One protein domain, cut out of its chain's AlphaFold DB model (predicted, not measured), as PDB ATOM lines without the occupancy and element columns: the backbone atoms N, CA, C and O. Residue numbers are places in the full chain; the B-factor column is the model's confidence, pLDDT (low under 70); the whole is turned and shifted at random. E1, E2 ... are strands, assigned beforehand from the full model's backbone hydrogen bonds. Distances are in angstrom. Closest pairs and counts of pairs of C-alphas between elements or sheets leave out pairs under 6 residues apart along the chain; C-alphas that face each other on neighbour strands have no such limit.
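This is residues 9 to 119 of the 164 residues of the protein "uncharacterized protein LOC113470594" of Diaphorina citri (UniProt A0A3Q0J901). A twisted sheet runs along the long strand E2, with E1 on one side and E3 and E4 staggered on the other; the hairpin E6 and E7 covers part of one face, a crossed, partly face-to-face sandwich. A small mixed sheet, E8 E5 E9, lies by E4 toward one end of the long axis, and the loop of residues 34 to 47 makes the opposite end. The printed part has 111 residues, with no named helix and nine named strands, E1 to E9 in order: all strand, though under half of the residues are in named elements. It is only just loose, close to compact, with a radius of gyration of the C-alphas of 16.2 A and spans of 45 by 29 by 28 A.

Start at E2, residues 22 to 33: E1, residues 9 to 16, is on one side, and E3, residues 48 to 52, and E4, residues 61 to 65, are on the other side. E1, E2 and E3 form a meander, each strand the antiparallel neighbour of the one before; look for N 11 and O 29, 2.8 A, and N 30 and O 51, 2.9 A, within hydrogen-bond range. E4 is antiparallel to E2, with N 23 and O 64 2.8 A apart. The hairpin E6, residues 76 to 81, and E7, residues 89 to 94, has N 78 and O 92 2.9 A apart. The closest C-alphas of E3 and E6 are those of Ser 52 and Leu 80, 5.0 A. E7 runs on into E8, residues 97 to 99, at 78 degrees. Inner strand E5, residues 68 to 72, is antiparallel to E8, N 72 to O 97 2.9 A, and parallel to E9, residues 111 to 114, N 69 to O 111 2.9 A.

Find C-alpha 22 at (335.494, 169.264, 280.369); from there E2 runs 34.5 A to C-alpha 33. E1 begins at C-alpha 9, (321.626, 148.849, 270.981), and spans 23.1 A. E9 ends at C-alpha 114, (343.710, 163.946, 270.003).

The C-alphas farthest apart, Gly 19 and Glu 40, are 48.1 A apart. The printed part has no cut; the links E2 to E3 and E8 to E9 are long. Look for pLDDT under 70 at residues 35 to 46, 55 to 60, 104 to 106 and 116 to 119.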
ATOM      1  N   GLU A   9     321.721 147.416 270.726       83.56
ATOM      2  CA  GLU A   9     321.626 148.849 270.981       83.56
ATOM      3  C   GLU A   9     322.869 149.298 271.746       83.56
ATOM      4  O   GLU A   9     323.195 148.756 272.804       83.56
ATOM      5  N   ILE A  10     323.582 150.279 271.190       86.62
ATOM      6  CA  ILE A  10     324.776 150.862 271.806       86.62
ATOM      7  C   ILE A  10     324.429 152.270 272.267       86.62
ATOM      8  O   ILE A  10     324.128 153.142 271.452       86.62
ATOM      9  N   ASN A  11     324.530 152.498 273.572       89.44
ATOM     10  CA  ASN A  11     324.226 153.766 274.214       89.44
ATOM     11  C   ASN A  11     325.467 154.331 274.910       89.44
ATOM     12  O   ASN A  11     326.078 153.683 275.759       89.44
ATOM     13  N   PHE A  12     325.818 155.574 274.579       88.12
ATOM     14  CA  PHE A  12     326.907 156.312 275.216       88.12
ATOM     15  C   PHE A  12     326.337 157.374 276.153       88.12
ATOM     16  O   PHE A  12     325.548 158.221 275.737       88.12
ATOM     17  N   VAL A  13     326.765 157.353 277.415       88.62
ATOM     18  CA  VAL A  13     326.386 158.354 278.415       88.62
ATOM     19  C   VAL A  13     327.527 159.346 278.576       88.62
ATOM     20  O   VAL A  13     328.597 159.007 279.087       88.62
ATOM     21  N   PHE A  14     327.287 160.583 278.153       89.69
ATOM     22  CA  PHE A  14     328.233 161.686 278.279       89.69
ATOM     23  C   PHE A  14     327.873 162.552 279.483       89.69
ATOM     24  O   PHE A  14     326.704 162.882 279.681       89.69
ATOM     25  N   LEU A  15     328.876 162.959 280.256       89.50
ATOM     26  CA  LEU A  15     328.720 163.897 281.364       89.50
ATOM     27  C   LEU A  15     329.694 165.062 281.239       89.50
ATOM     28  O   LEU A  15     330.799 164.923 280.718       89.50
ATOM     29  N   GLN A  16     329.283 166.212 281.762       89.44
ATOM     30  CA  GLN A  16     330.128 167.390 281.916       89.44
ATOM     31  C   GLN A  16     330.627 167.479 283.362       89.44
ATOM     32  O   GLN A  16     329.922 167.110 284.303       89.44
ATOM     33  N   THR A  17     331.847 167.972 283.563       87.00
ATOM     34  CA  THR A  17     332.338 168.298 284.904       87.00
ATOM     35  C   THR A  17     331.522 169.453 285.499       87.00
ATOM     36  O   THR A  17     331.060 170.319 284.756       87.00
ATOM     37  N   PRO A  18     331.356 169.530 286.835       85.25
ATOM     38  CA  PRO A  18     330.565 170.588 287.474       85.25
ATOM     39  C   PRO A  18     331.101 172.004 287.207       85.25
ATOM     40  O   PRO A  18     330.341 172.963 287.256       85.25
ATOM     41  N   GLY A  19     332.395 172.140 286.891       83.06
ATOM     42  CA  GLY A  19     333.003 173.404 286.459       83.06
ATOM     43  C   GLY A  19     332.773 173.748 284.982       83.06
ATOM     44  O   GLY A  19     333.175 174.816 284.538       83.06
ATOM     45  N   GLY A  20     332.165 172.856 284.197       82.44
ATOM     46  CA  GLY A  20     331.849 173.082 282.788       82.44
ATOM     47  C   GLY A  20     333.045 173.051 281.831       82.44
ATOM     48  O   GLY A  20     332.860 173.205 280.629       82.44
ATOM     49  N   GLU A  21     334.260 172.836 282.334       85.69
ATOM     50  CA  GLU A  21     335.493 172.930 281.544       85.69
ATOM     51  C   GLU A  21     335.715 171.721 280.627       85.69
ATOM     52  O   GLU A  21     336.354 171.830 279.578       85.69
ATOM     53  N   ARG A  22     335.230 170.542 281.038       88.12
ATOM     54  CA  ARG A  22     335.494 169.264 280.369       88.12
ATOM     55  C   ARG A  22     334.251 168.388 280.354       88.12
ATOM     56  O   ARG A  22     333.416 168.466 281.251       88.12
ATOM     57  N   TRP A  23     334.165 167.521 279.362       89.38
ATOM     58  CA  TRP A  23     333.201 166.437 279.283       89.38
ATOM     59  C   TRP A  23     333.936 165.099 279.203       89.38
ATOM     60  O   TRP A  23     335.124 165.041 278.890       89.38
ATOM     61  N   TYR A  24     333.246 164.024 279.542       87.56
ATOM     62  CA  TYR A  24     333.783 162.671 279.510       87.56
ATOM     63  C   TYR A  24     332.672 161.660 279.239       87.56
ATOM     64  O   TYR A  24     331.484 161.962 279.388       87.56
ATOM     65  N   ILE A  25     333.064 160.452 278.844       87.56
ATOM     66  CA  ILE A  25     332.153 159.316 278.737       87.56
ATOM     67  C   ILE A  25     332.088 158.667 280.119       87.56
ATOM     68  O   ILE A  25     333.104 158.224 280.655       87.56
ATOM     69  N   GLN A  26     330.902 158.670 280.722       84.19
ATOM     70  CA  GLN A  26     330.686 158.057 282.029       84.19
ATOM     71  C   GLN A  26     330.485 156.556 281.881       84.19
ATOM     72  O   GLN A  26     331.121 155.778 282.577       84.19
ATOM     73  N   ASN A  27     329.577 156.166 280.988       84.12
ATOM     74  CA  ASN A  27     329.205 154.777 280.798       84.12
ATOM     75  C   ASN A  27     328.936 154.485 279.330       84.12
ATOM     76  O   ASN A  27     328.409 155.327 278.599       84.12
ATOM     77  N   VAL A  28     329.255 153.260 278.932       87.75
ATOM     78  CA  VAL A  28     328.841 152.695 277.649       87.75
ATOM     79  C   VAL A  28     327.970 151.489 277.948       87.75
ATOM     80  O   VAL A  28     328.383 150.610 278.700       87.75
ATOM     81  N   LEU A  29     326.760 151.479 277.399       88.25
ATOM     82  CA  LEU A  29     325.816 150.381 277.531       88.25
ATOM     83  C   LEU A  29     325.667 149.691 276.183       88.25
ATOM     84  O   LEU A  29     325.449 150.347 275.166       88.25
ATOM     85  N   LEU A  30     325.784 148.372 276.196       87.19
ATOM     86  CA  LEU A  30     325.575 147.511 275.045       87.19
ATOM     87  C   LEU A  30     324.506 146.492 275.425       87.19
ATOM     88  O   LEU A  30     324.733 145.635 276.279       87.19
ATOM     89  N   GLU A  31     323.346 146.591 274.794       85.75
ATOM     90  CA  GLU A  31     322.264 145.623 274.951       85.75
ATOM     91  C   GLU A  31     322.237 144.716 273.728       85.75
ATOM     92  O   GLU A  31     322.189 145.219 272.612       85.75
ATOM     93  N   CYS A  32     322.280 143.399 273.925       79.50
ATOM     94  CA  CYS A  32     322.273 142.406 272.850       79.50
ATOM     95  C   CYS A  32     321.242 141.311 273.139       79.50
ATOM     96  O   CYS A  32     321.193 140.777 274.246       79.50
ATOM     97  N   SER A  33     320.452 140.913 272.141       76.56
ATOM     98  CA  SER A  33     319.565 139.748 272.254       76.56
ATOM     99  C   SER A  33     320.268 138.463 271.801       76.56
ATOM    100  O   SER A  33     320.729 138.380 270.668       76.56
ATOM    101  N   SER A  34     320.305 137.423 272.643       71.38
ATOM    102  CA  SER A  34     320.897 136.115 272.299       71.38
ATOM    103  C   SER A  34     319.961 135.186 271.510       71.38
ATOM    104  O   SER A  34     320.159 133.972 271.486       71.38
ATOM    105  N   ASN A  35     318.903 135.727 270.897       65.19
ATOM    106  CA  ASN A  35     317.926 134.963 270.109       65.19
ATOM    107  C   ASN A  35     318.319 134.824 268.624       65.19
ATOM    108  O   ASN A  35     317.580 134.253 267.823       65.19
ATOM    109  N   GLU A  36     319.459 135.387 268.239       65.12
ATOM    110  CA  GLU A  36     319.922 135.408 266.857       65.12
ATOM    111  C   GLU A  36     320.897 134.267 266.561       65.12
ATOM    112  O   GLU A  36     321.545 133.714 267.455       65.12
ATOM    113  N   LYS A  37     320.990 133.898 265.279       63.06
ATOM    114  CA  LYS A  37     321.802 132.760 264.822       63.06
ATOM    115  C   LYS A  37     323.294 132.972 265.088       63.06
ATOM    116  O   LYS A  37     324.027 132.006 265.268       63.06
ATOM    117  N   GLU A  38     323.741 134.225 265.176       66.94
ATOM    118  CA  GLU A  38     325.105 134.601 265.553       66.94
ATOM    119  C   GLU A  38     325.496 134.114 266.961       66.94
ATOM    120  O   GLU A  38     326.681 133.942 267.246       66.94
ATOM    121  N   PHE A  39     324.516 133.834 267.827       67.88
ATOM    122  CA  PHE A  39     324.719 133.410 269.214       67.88
ATOM    123  C   PHE A  39     324.360 131.934 269.464       67.88
ATOM    124  O   PHE A  39     324.158 131.544 270.613       67.88
ATOM    125  N   GLU A  40     324.336 131.080 268.431       58.59
ATOM    126  CA  GLU A  40     323.956 129.653 268.537       58.59
ATOM    127  C   GLU A  40     324.732 128.854 269.605       58.59
ATOM    128  O   GLU A  40     324.205 127.894 270.163       58.59
ATOM    129  N   HIS A  41     325.966 129.258 269.926       67.31
ATOM    130  CA  HIS A  41     326.826 128.593 270.918       67.31
ATOM    131  C   HIS A  41     326.893 129.332 272.262       67.31
ATOM    132  O   HIS A  41     327.735 129.022 273.109       67.31
ATOM    133  N   PHE A  42     326.047 130.342 272.464       66.88
ATOM    134  CA  PHE A  42     326.082 131.136 273.679       66.88
ATOM    135  C   PHE A  42     325.451 130.372 274.847       66.88
ATOM    136  O   PHE A  42     324.406 129.737 274.716       66.88
ATOM    137  N   ARG A  43     326.083 130.451 276.024       65.50
ATOM    138  CA  ARG A  43     325.717 129.666 277.220       65.50
ATOM    139  C   ARG A  43     324.285 129.946 277.720       65.50
ATOM    140  O   ARG A  43     323.728 129.128 278.448       65.50
ATOM    141  N   PHE A  44     323.689 131.070 277.315       65.31
ATOM    142  CA  PHE A  44     322.363 131.532 277.738       65.31
ATOM    143  C   PHE A  44     321.508 131.974 276.533       65.31
ATOM    144  O   PHE A  44     321.442 133.170 276.230       65.31
ATOM    145  N   PRO A  45     320.866 131.034 275.819       64.19
ATOM    146  CA  PRO A  45     320.013 131.352 274.674       64.19
ATOM    147  C   PRO A  45     318.698 132.027 275.106       64.19
ATOM    148  O   PRO A  45     318.117 131.675 276.135       64.19
ATOM    149  N   GLY A  46     318.219 132.992 274.313       66.81
ATOM    150  CA  GLY A  46     316.921 133.655 274.506       66.81
ATOM    151  C   GLY A  46     316.857 134.721 275.611       66.81
ATOM    152  O   GLY A  46     315.765 135.041 276.079       66.81
ATOM    153  N   ARG A  47     317.998 135.273 276.045       73.69
ATOM    154  CA  ARG A  47     318.073 136.383 277.013       73.69
ATOM    155  C   ARG A  47     318.628 137.649 276.365       73.69
ATOM    156  O   ARG A  47     319.435 137.596 275.442       73.69
ATOM    157  N   THR A  48     318.202 138.796 276.875       76.69
ATOM    158  CA  THR A  48     318.833 140.090 276.600       76.69
ATOM    159  C   THR A  48     320.010 140.269 277.549       76.69
ATOM    160  O   THR A  48     319.813 140.314 278.761       76.69
ATOM    161  N   LEU A  49     321.217 140.322 276.999       80.00
ATOM    162  CA  LEU A  49     322.457 140.594 277.717       80.00
ATOM    163  C   LEU A  49     322.678 142.101 277.754       80.00
ATOM    164  O   LEU A  49     322.490 142.768 276.733       80.00
ATOM    165  N   ARG A  50     323.088 142.632 278.906       84.62
ATOM    166  CA  ARG A  50     323.341 144.064 279.078       84.62
ATOM    167  C   ARG A  50     324.748 144.259 279.610       84.62
ATOM    168  O   ARG A  50     325.006 144.146 280.800       84.62
ATOM    169  N   PHE A  51     325.655 144.601 278.711       84.75
ATOM    170  CA  PHE A  51     327.033 144.896 279.053       84.75
ATOM    171  C   PHE A  51     327.183 146.374 279.393       84.75
ATOM    172  O   PHE A  51     326.655 147.248 278.700       84.75
ATOM    173  N   SER A  52     327.922 146.658 280.457       84.88
ATOM    174  CA  SER A  52     328.248 148.019 280.873       84.88
ATOM    175  C   SER A  52     329.716 148.140 281.247       84.88
ATOM    176  O   SER A  52     330.363 147.159 281.614       84.88
ATOM    177  N   THR A  53     330.263 149.346 281.139       82.94
ATOM    178  CA  THR A  53     331.581 149.652 281.701       82.94
ATOM    179  C   THR A  53     331.585 149.415 283.214       82.94
ATOM    180  O   THR A  53     330.571 149.686 283.864       82.94
ATOM    181  N   PRO A  54     332.699 148.934 283.798       72.31
ATOM    182  CA  PRO A  54     332.784 148.701 285.233       72.31
ATOM    183  C   PRO A  54     332.456 149.986 285.999       72.31
ATOM    184  O   PRO A  54     333.081 151.026 285.796       72.31
ATOM    185  N   GLN A  55     331.453 149.901 286.876       61.94
ATOM    186  CA  GLN A  55     330.908 151.020 287.646       61.94
ATOM    187  C   GLN A  55     331.798 151.370 288.851       61.94
ATOM    188  O   GLN A  55     331.312 151.611 289.954       61.94
ATOM    189  N   ASP A  56     333.115 151.370 288.662       62.31
ATOM    190  CA  ASP A  56     334.021 151.919 289.659       62.31
ATOM    191  C   ASP A  56     333.975 153.445 289.540       62.31
ATOM    192  O   ASP A  56     334.149 154.003 288.456       62.31
ATOM    193  N   ASN A  57     333.737 154.143 290.653       51.66
ATOM    194  CA  ASN A  57     333.551 155.607 290.705       51.66
ATOM    195  C   ASN A  57     334.737 156.431 290.150       51.66
ATOM    196  O   ASN A  57     334.658 157.656 290.077       51.66
ATOM    197  N   SER A  58     335.845 155.785 289.790       57.00
ATOM    198  CA  SER A  58     337.047 156.381 289.208       57.00
ATOM    199  C   SER A  58     337.162 156.196 287.690       57.00
ATOM    200  O   SER A  58     338.068 156.774 287.085       57.00
ATOM    201  N   PHE A  59     336.284 155.409 287.059       64.12
ATOM    202  CA  PHE A  59     336.404 155.091 285.641       64.12
ATOM    203  C   PHE A  59     335.803 156.205 284.779       64.12
ATOM    204  O   PHE A  59     334.608 156.263 284.509       64.12
ATOM    205  N   VAL A  60     336.664 157.133 284.370       69.69
ATOM    206  CA  VAL A  60     336.328 158.232 283.464       69.69
ATOM    207  C   VAL A  60     336.963 157.950 282.110       69.69
ATOM    208  O   VAL A  60     338.187 157.987 281.970       69.69
ATOM    209  N   LEU A  61     336.137 157.684 281.099       75.50
ATOM    210  CA  LEU A  61     336.612 157.431 279.743       75.50
ATOM    211  C   LEU A  61     336.789 158.753 278.984       75.50
ATOM    212  O   LEU A  61     335.837 159.504 278.768       75.50
ATOM    213  N   TYR A  62     338.026 159.004 278.548       80.94
ATOM    214  CA  TYR A  62     338.409 160.053 277.592       80.94
ATOM    215  C   TYR A  62     337.952 161.483 277.961       80.94
ATOM    216  O   TYR A  62     337.129 162.081 277.261       80.94
ATOM    217  N   PRO A  63     338.491 162.078 279.043       85.62
ATOM    218  CA  PRO A  63     338.165 163.452 279.414       85.62
ATOM    219  C   PRO A  63     338.647 164.438 278.344       85.62
ATOM    220  O   PRO A  63     339.836 164.501 278.038       85.62
ATOM    221  N   THR A  64     337.729 165.245 277.818       86.81
ATOM    222  CA  THR A  64     337.972 166.171 276.704       86.81
ATOM    223  C   THR A  64     337.449 167.570 277.051       86.81
ATOM    224  O   THR A  64     336.419 167.688 277.715       86.81
ATOM    225  N   PRO A  65     338.132 168.662 276.663       88.12
ATOM    226  CA  PRO A  65     337.621 170.017 276.860       88.12
ATOM    227  C   PRO A  65     336.294 170.260 276.130       88.12
ATOM    228  O   PRO A  65     336.058 169.740 275.040       88.12
ATOM    229  N   VAL A  66     335.422 171.079 276.716       87.62
ATOM    230  CA  VAL A  66     334.152 171.461 276.076       87.62
ATOM    231  C   VAL A  66     334.411 172.377 274.878       87.62
ATOM    232  O   VAL A  66     335.236 173.285 274.953       87.62
ATOM    233  N   GLY A  67     333.711 172.128 273.766       84.81
ATOM    234  CA  GLY A  67     333.926 172.815 272.484       84.81
ATOM    235  C   GLY A  67     335.095 172.264 271.656       84.81
ATOM    236  O   GLY A  67     335.495 172.883 270.667       84.81
ATOM    237  N   GLN A  68     335.675 171.137 272.081       87.12
ATOM    238  CA  GLN A  68     336.644 170.370 271.308       87.12
ATOM    239  C   GLN A  68     336.099 168.976 271.005       87.12
ATOM    240  O   GLN A  68     335.467 168.339 271.853       87.12
ATOM    241  N   ALA A  69     336.402 168.488 269.804       88.38
ATOM    242  CA  ALA A  69     336.010 167.168 269.347       88.38
ATOM    243  C   ALA A  69     337.080 166.140 269.706       88.38
ATOM    244  O   ALA A  69     338.205 166.192 269.204       88.38
ATOM    245  N   PHE A  70     336.728 165.165 270.540       88.69
ATOM    246  CA  PHE A  70     337.606 164.034 270.807       88.69
ATOM    247  C   PHE A  70     337.804 163.256 269.512       88.69
ATOM    248  O   PHE A  70     336.824 162.812 268.922       88.69
ATOM    249  N   THR A  71     339.051 163.106 269.071       88.75
ATOM    250  CA  THR A  71     339.387 162.457 267.802       88.75
ATOM    251  C   THR A  71     340.488 161.428 268.022       88.75
ATOM    252  O   THR A  71     341.587 161.753 268.472       88.75
ATOM    253  N   CYS A  72     340.220 160.174 267.661       87.06
ATOM    254  CA  CYS A  72     341.190 159.093 267.748       87.06
ATOM    255  C   CYS A  72     341.211 158.276 266.458       87.06
ATOM    256  O   CYS A  72     340.220 157.668 266.078       87.06
ATOM    257  N   HIS A  73     342.361 158.258 265.784       85.50
ATOM    258  CA  HIS A  73     342.561 157.478 264.553       85.50
ATOM    259  C   HIS A  73     342.998 156.036 264.842       85.50
ATOM    260  O   HIS A  73     343.131 155.228 263.930       85.50
ATOM    261  N   ARG A  74     343.281 155.726 266.110       82.69
ATOM    262  CA  ARG A  74     343.702 154.399 266.556       82.69
ATOM    263  C   ARG A  74     342.485 153.592 266.994       82.69
ATOM    264  O   ARG A  74     341.480 154.168 267.407       82.69
ATOM    265  N   ASP A  75     342.623 152.273 266.954       83.50
ATOM    266  CA  ASP A  75     341.630 151.348 267.494       83.50
ATOM    267  C   ASP A  75     341.570 151.520 269.023       83.50
ATOM    268  O   ASP A  75     342.564 151.322 269.726       83.50
ATOM    269  N   LEU A  76     340.407 151.916 269.537       83.12
ATOM    270  CA  LEU A  76     340.119 151.997 270.967       83.12
ATOM    271  C   LEU A  76     339.375 150.732 271.392       83.12
ATOM    272  O   LEU A  76     338.359 150.380 270.795       83.12
ATOM    273  N   SER A  77     339.860 150.068 272.436       84.12
ATOM    274  CA  SER A  77     339.206 148.909 273.046       84.12
ATOM    275  C   SER A  77     338.623 149.288 274.404       84.12
ATOM    276  O   SER A  77     339.367 149.709 275.293       84.12
ATOM    277  N   ILE A  78     337.315 149.121 274.571       84.38
ATOM    278  CA  ILE A  78     336.618 149.309 275.847       84.38
ATOM    279  C   ILE A  78     336.100 147.946 276.298       84.38
ATOM    280  O   ILE A  78     335.328 147.306 275.586       84.38
ATOM    281  N   GLU A  79     336.533 147.498 277.469       85.25
ATOM    282  CA  GLU A  79     336.014 146.283 278.092       85.25
ATOM    283  C   GLU A  79     334.700 146.595 278.817       85.25
ATOM    284  O   GLU A  79     334.589 147.571 279.562       85.25
ATOM    285  N   LEU A  80     333.694 145.770 278.556       85.81
ATOM    286  CA  LEU A  80     332.359 145.837 279.124       85.81
ATOM    287  C   LEU A  80     332.064 144.505 279.811       85.81
ATOM    288  O   LEU A  80     332.412 143.439 279.299       85.81
ATOM    289  N   THR A  81     331.370 144.564 280.936       85.81
ATOM    290  CA  THR A  81     330.997 143.386 281.721       85.81
ATOM    291  C   THR A  81     329.502 143.423 281.996       85.81
ATOM    292  O   THR A  81     328.908 144.498 282.135       85.81
ATOM    293  N   ASP A  82     328.879 142.251 282.038       83.19
ATOM    294  CA  ASP A  82     327.487 142.128 282.458       83.19
ATOM    295  C   ASP A  82     327.422 142.133 284.003       83.19
ATOM    296  O   ASP A  82     328.097 141.313 284.637       83.19
ATOM    297  N   PRO A  83     326.662 143.048 284.639       78.44
ATOM    298  CA  PRO A  83     326.541 143.091 286.097       78.44
ATOM    299  C   PRO A  83     325.900 141.824 286.681       78.44
ATOM    300  O   PRO A  83     326.204 141.465 287.820       78.44
ATOM    301  N   ASP A  84     325.052 141.130 285.917       78.44
ATOM    302  CA  ASP A  84     324.400 139.892 286.344       78.44
ATOM    303  C   ASP A  84     325.304 138.664 286.124       78.44
ATOM    304  O   ASP A  84     325.111 137.617 286.751       78.44
ATOM    305  N   MET A  85     326.299 138.769 285.234       76.62
ATOM    306  CA  MET A  85     327.195 137.679 284.836       76.62
ATOM    307  C   MET A  85     328.648 138.167 284.706       76.62
ATOM    308  O   MET A  85     329.125 138.392 283.591       76.62
ATOM    309  N   PRO A  86     329.402 138.249 285.819       73.94
ATOM    310  CA  PRO A  86     330.760 138.802 285.822       73.94
ATOM    311  C   PRO A  86     331.763 138.002 284.974       73.94
ATOM    312  O   PRO A  86     332.761 138.557 284.522       73.94
ATOM    313  N   ASP A  87     331.492 136.718 284.720       77.50
ATOM    314  CA  ASP A  87     332.325 135.861 283.864       77.50
ATOM    315  C   ASP A  87     332.158 136.160 282.364       77.50
ATOM    316  O   ASP A  87     332.917 135.650 281.538       77.50
ATOM    317  N   THR A  88     331.144 136.947 281.989       78.88
ATOM    318  CA  THR A  88     330.864 137.291 280.594       78.88
ATOM    319  C   THR A  88     331.376 138.694 280.310       78.88
ATOM    320  O   THR A  88     330.811 139.686 280.772       78.88
ATOM    321  N   THR A  89     332.437 138.774 279.513       82.50
ATOM    322  CA  THR A  89     333.028 140.037 279.072       82.50
ATOM    323  C   THR A  89     332.755 140.272 277.590       82.50
ATOM    324  O   THR A  89     332.713 139.344 276.779       82.50
ATOM    325  N   ALA A  90     332.559 141.535 277.233       83.25
ATOM    326  CA  ALA A  90     332.435 142.005 275.864       83.25
ATOM    327  C   ALA A  90     333.471 143.105 275.626       83.25
ATOM    328  O   ALA A  90     333.714 143.941 276.491       83.25
ATOM    329  N   THR A  91     334.084 143.133 274.447       83.94
ATOM    330  CA  THR A  91     335.041 144.185 274.086       83.94
ATOM    331  C   THR A  91     334.467 145.011 272.951       83.94
ATOM    332  O   THR A  91     334.229 144.502 271.856       83.94
ATOM    333  N   LEU A  92     334.259 146.301 273.202       85.69
ATOM    334  CA  LEU A  92     333.849 147.261 272.190       85.69
ATOM    335  C   LEU A  92     335.091 147.831 271.504       85.69
ATOM    336  O   LEU A  92     335.918 148.483 272.140       85.69
ATOM    337  N   LEU A  93     335.209 147.579 270.202       86.81
ATOM    338  CA  LEU A  93     336.282 148.099 269.359       86.81
ATOM    339  C   LEU A  93     335.763 149.294 268.558       86.81
ATOM    340  O   LEU A  93     334.911 149.143 267.683       86.81
ATOM    341  N   LEU A  94     336.282 150.482 268.855       85.12
ATOM    342  CA  LEU A  94     335.943 151.725 268.167       85.12
ATOM    343  C   LEU A  94     337.104 152.121 267.252       85.12
ATOM    344  O   LEU A  94     338.241 152.244 267.705       85.12
ATOM    345  N   ARG A  95     336.817 152.342 265.968       86.81
ATOM    346  CA  ARG A  95     337.792 152.803 264.968       86.81
ATOM    347  C   ARG A  95     337.438 154.197 264.492       86.81
ATOM    348  O   ARG A  95     336.256 154.493 264.350       86.81
ATOM    349  N   GLU A  96     338.462 155.014 264.244       86.44
ATOM    350  CA  GLU A  96     338.309 156.402 263.774       86.44
ATOM    351  C   GLU A  96     337.268 157.181 264.595       86.44
ATOM    352  O   GLU A  96     336.420 157.907 264.076       86.44
ATOM    353  N   PHE A  97     337.298 156.980 265.914       87.44
ATOM    354  CA  PHE A  97     336.277 157.503 266.801       87.44
ATOM    355  C   PHE A  97     336.415 159.020 266.927       87.44
ATOM    356  O   PHE A  97     337.440 159.526 267.398       87.44
ATOM    357  N   LYS A  98     335.364 159.735 266.515       89.44
ATOM    358  CA  LYS A  98     335.256 161.187 266.631       89.44
ATOM    359  C   LYS A  98     333.922 161.582 267.252       89.44
ATOM    360  O   LYS A  98     332.869 161.226 266.727       89.44
ATOM    361  N   THR A  99     333.952 162.316 268.363       88.31
ATOM    362  CA  THR A  99     332.728 162.774 269.035       88.31
ATOM    363  C   THR A  99     332.917 164.109 269.748       88.31
ATOM    364  O   THR A  99     333.992 164.414 270.264       88.31
ATOM    365  N   GLU A 100     331.851 164.902 269.777       88.56
ATOM    366  CA  GLU A 100     331.775 166.177 270.484       88.56
ATOM    367  C   GLU A 100     330.364 166.354 271.062       88.56
ATOM    368  O   GLU A 100     329.474 166.915 270.418       88.56
ATOM    369  N   PRO A 101     330.106 165.836 272.269       84.94
ATOM    370  CA  PRO A 101     328.874 166.125 272.972       84.94
ATOM    371  C   PRO A 101     328.866 167.581 273.463       84.94
ATOM    372  O   PRO A 101     329.904 168.222 273.632       84.94
ATOM    373  N   PHE A 102     327.669 168.092 273.745       82.94
ATOM    374  CA  PHE A 102     327.445 169.423 274.327       82.94
ATOM    375  C   PHE A 102     327.857 170.624 273.451       82.94
ATOM    376  O   PHE A 102     327.932 171.745 273.957       82.94
ATOM    377  N   MET A 103     328.049 170.443 272.137       71.81
ATOM    378  CA  MET A 103     328.221 171.560 271.203       71.81
ATOM    379  C   MET A 103     326.880 171.983 270.595       71.81
ATOM    380  O   MET A 103     326.215 171.209 269.916       71.81
ATOM    381  N   PHE A 104     326.462 173.221 270.868       64.62
ATOM    382  CA  PHE A 104     325.111 173.704 270.534       64.62
ATOM    383  C   PHE A 104     325.083 174.759 269.415       64.62
ATOM    384  O   PHE A 104     324.013 175.241 269.056       64.62
ATOM    385  N   LYS A 105     326.248 175.197 268.911       67.31
ATOM    386  CA  LYS A 105     326.360 176.427 268.100       67.31
ATOM    387  C   LYS A 105     326.865 176.240 266.668       67.31
ATOM    388  O   LYS A 105     326.855 177.214 265.922       67.31
ATOM    389  N   SER A 106     327.301 175.050 266.271       65.38
ATOM    390  CA  SER A 106     327.864 174.806 264.940       65.38
ATOM    391  C   SER A 106     327.402 173.449 264.414       65.38
ATOM    392  O   SER A 106     327.316 172.493 265.173       65.38
ATOM    393  N   GLU A 107     327.110 173.366 263.115       74.00
ATOM    394  CA  GLU A 107     326.773 172.099 262.445       74.00
ATOM    395  C   GLU A 107     328.001 171.187 262.236       74.00
ATOM    396  O   GLU A 107     327.864 170.066 261.753       74.00
ATOM    397  N   GLY A 108     329.205 171.653 262.591       79.19
ATOM    398  CA  GLY A 108     330.458 170.908 262.485       79.19
ATOM    399  C   GLY A 108     331.133 170.649 263.830       79.19
ATOM    400  O   GLY A 108     330.774 171.235 264.848       79.19
ATOM    401  N   TYR A 109     332.152 169.791 263.794       81.94
ATOM    402  CA  TYR A 109     333.040 169.547 264.925       81.94
ATOM    403  C   TYR A 109     333.939 170.763 265.194       81.94
ATOM    404  O   TYR A 109     334.430 171.403 264.262       81.94
ATOM    405  N   GLY A 110     334.161 171.060 266.470       82.50
ATOM    406  CA  GLY A 110     335.120 172.027 266.971       82.50
ATOM    407  C   GLY A 110     336.563 171.573 266.760       82.50
ATOM    408  O   GLY A 110     336.867 170.694 265.955       82.50
ATOM    409  N   GLN A 111     337.487 172.197 267.489       86.81
ATOM    410  CA  GLN A 111     338.906 171.866 267.376       86.81
ATOM    411  C   GLN A 111     339.167 170.414 267.807       86.81
ATOM    412  O   GLN A 111     338.680 169.981 268.850       86.81
ATOM    413  N   ASP A 112     339.969 169.684 267.032       86.44
ATOM    414  CA  ASP A 112     340.284 168.287 267.327       86.44
ATOM    415  C   ASP A 112     341.171 168.162 268.577       86.44
ATOM    416  O   ASP A 112     342.266 168.724 268.656       86.44
ATOM    417  N   HIS A 113     340.703 167.371 269.540       86.69
ATOM    418  CA  HIS A 113     341.444 166.930 270.712       86.69
ATOM    419  C   HIS A 113     341.888 165.483 270.510       86.69
ATOM    420  O   HIS A 113     341.077 164.555 270.550       86.69
ATOM    421  N   MET A 114     343.180 165.283 270.258       84.81
ATOM    422  CA  MET A 114     343.710 163.946 270.003       84.81
ATOM    423  C   MET A 114     343.742 163.095 271.275       84.81
ATOM    424  O   MET A 114     344.136 163.560 272.346       84.81
ATOM    425  N   CYS A 115     343.362 161.824 271.141       80.56
ATOM    426  CA  CYS A 115     343.441 160.850 272.225       80.56
ATOM    427  C   CYS A 115     344.877 160.703 272.763       80.56
ATOM    428  O   CYS A 115     345.828 160.502 272.006       80.56
ATOM    429  N   SER A 116     345.021 160.782 274.089       68.44
ATOM    430  CA  SER A 116     346.241 160.365 274.792       68.44
ATOM    431  C   SER A 116     346.200 158.854 275.010       68.44
ATOM    432  O   SER A 116     345.131 158.295 275.255       68.44
ATOM    433  N   ASP A 117     347.344 158.184 274.902       56.75
ATOM    434  CA  ASP A 117     347.427 156.731 275.051       56.75
ATOM    435  C   ASP A 117     346.947 156.312 276.463       56.75
ATOM    436  O   ASP A 117     347.473 156.832 277.454       56.75
ATOM    437  N   PRO A 118     345.976 155.385 276.617       51.59
ATOM    438  CA  PRO A 118     345.531 154.899 277.930       51.59
ATOM    439  C   PRO A 118     346.663 154.237 278.728       51.59
ATOM    440  O   PRO A 118     346.646 154.227 279.958       51.59
ATOM    441  N   ARG A 119     347.696 153.738 278.035       46.06
ATOM    442  CA  ARG A 119     348.922 153.205 278.652       46.06
ATOM    443  C   ARG A 119     349.772 154.285 279.335       46.06
ATOM    444  O   ARG A 119     350.645 153.963 280.134       46.06
TER     445      ARG A 119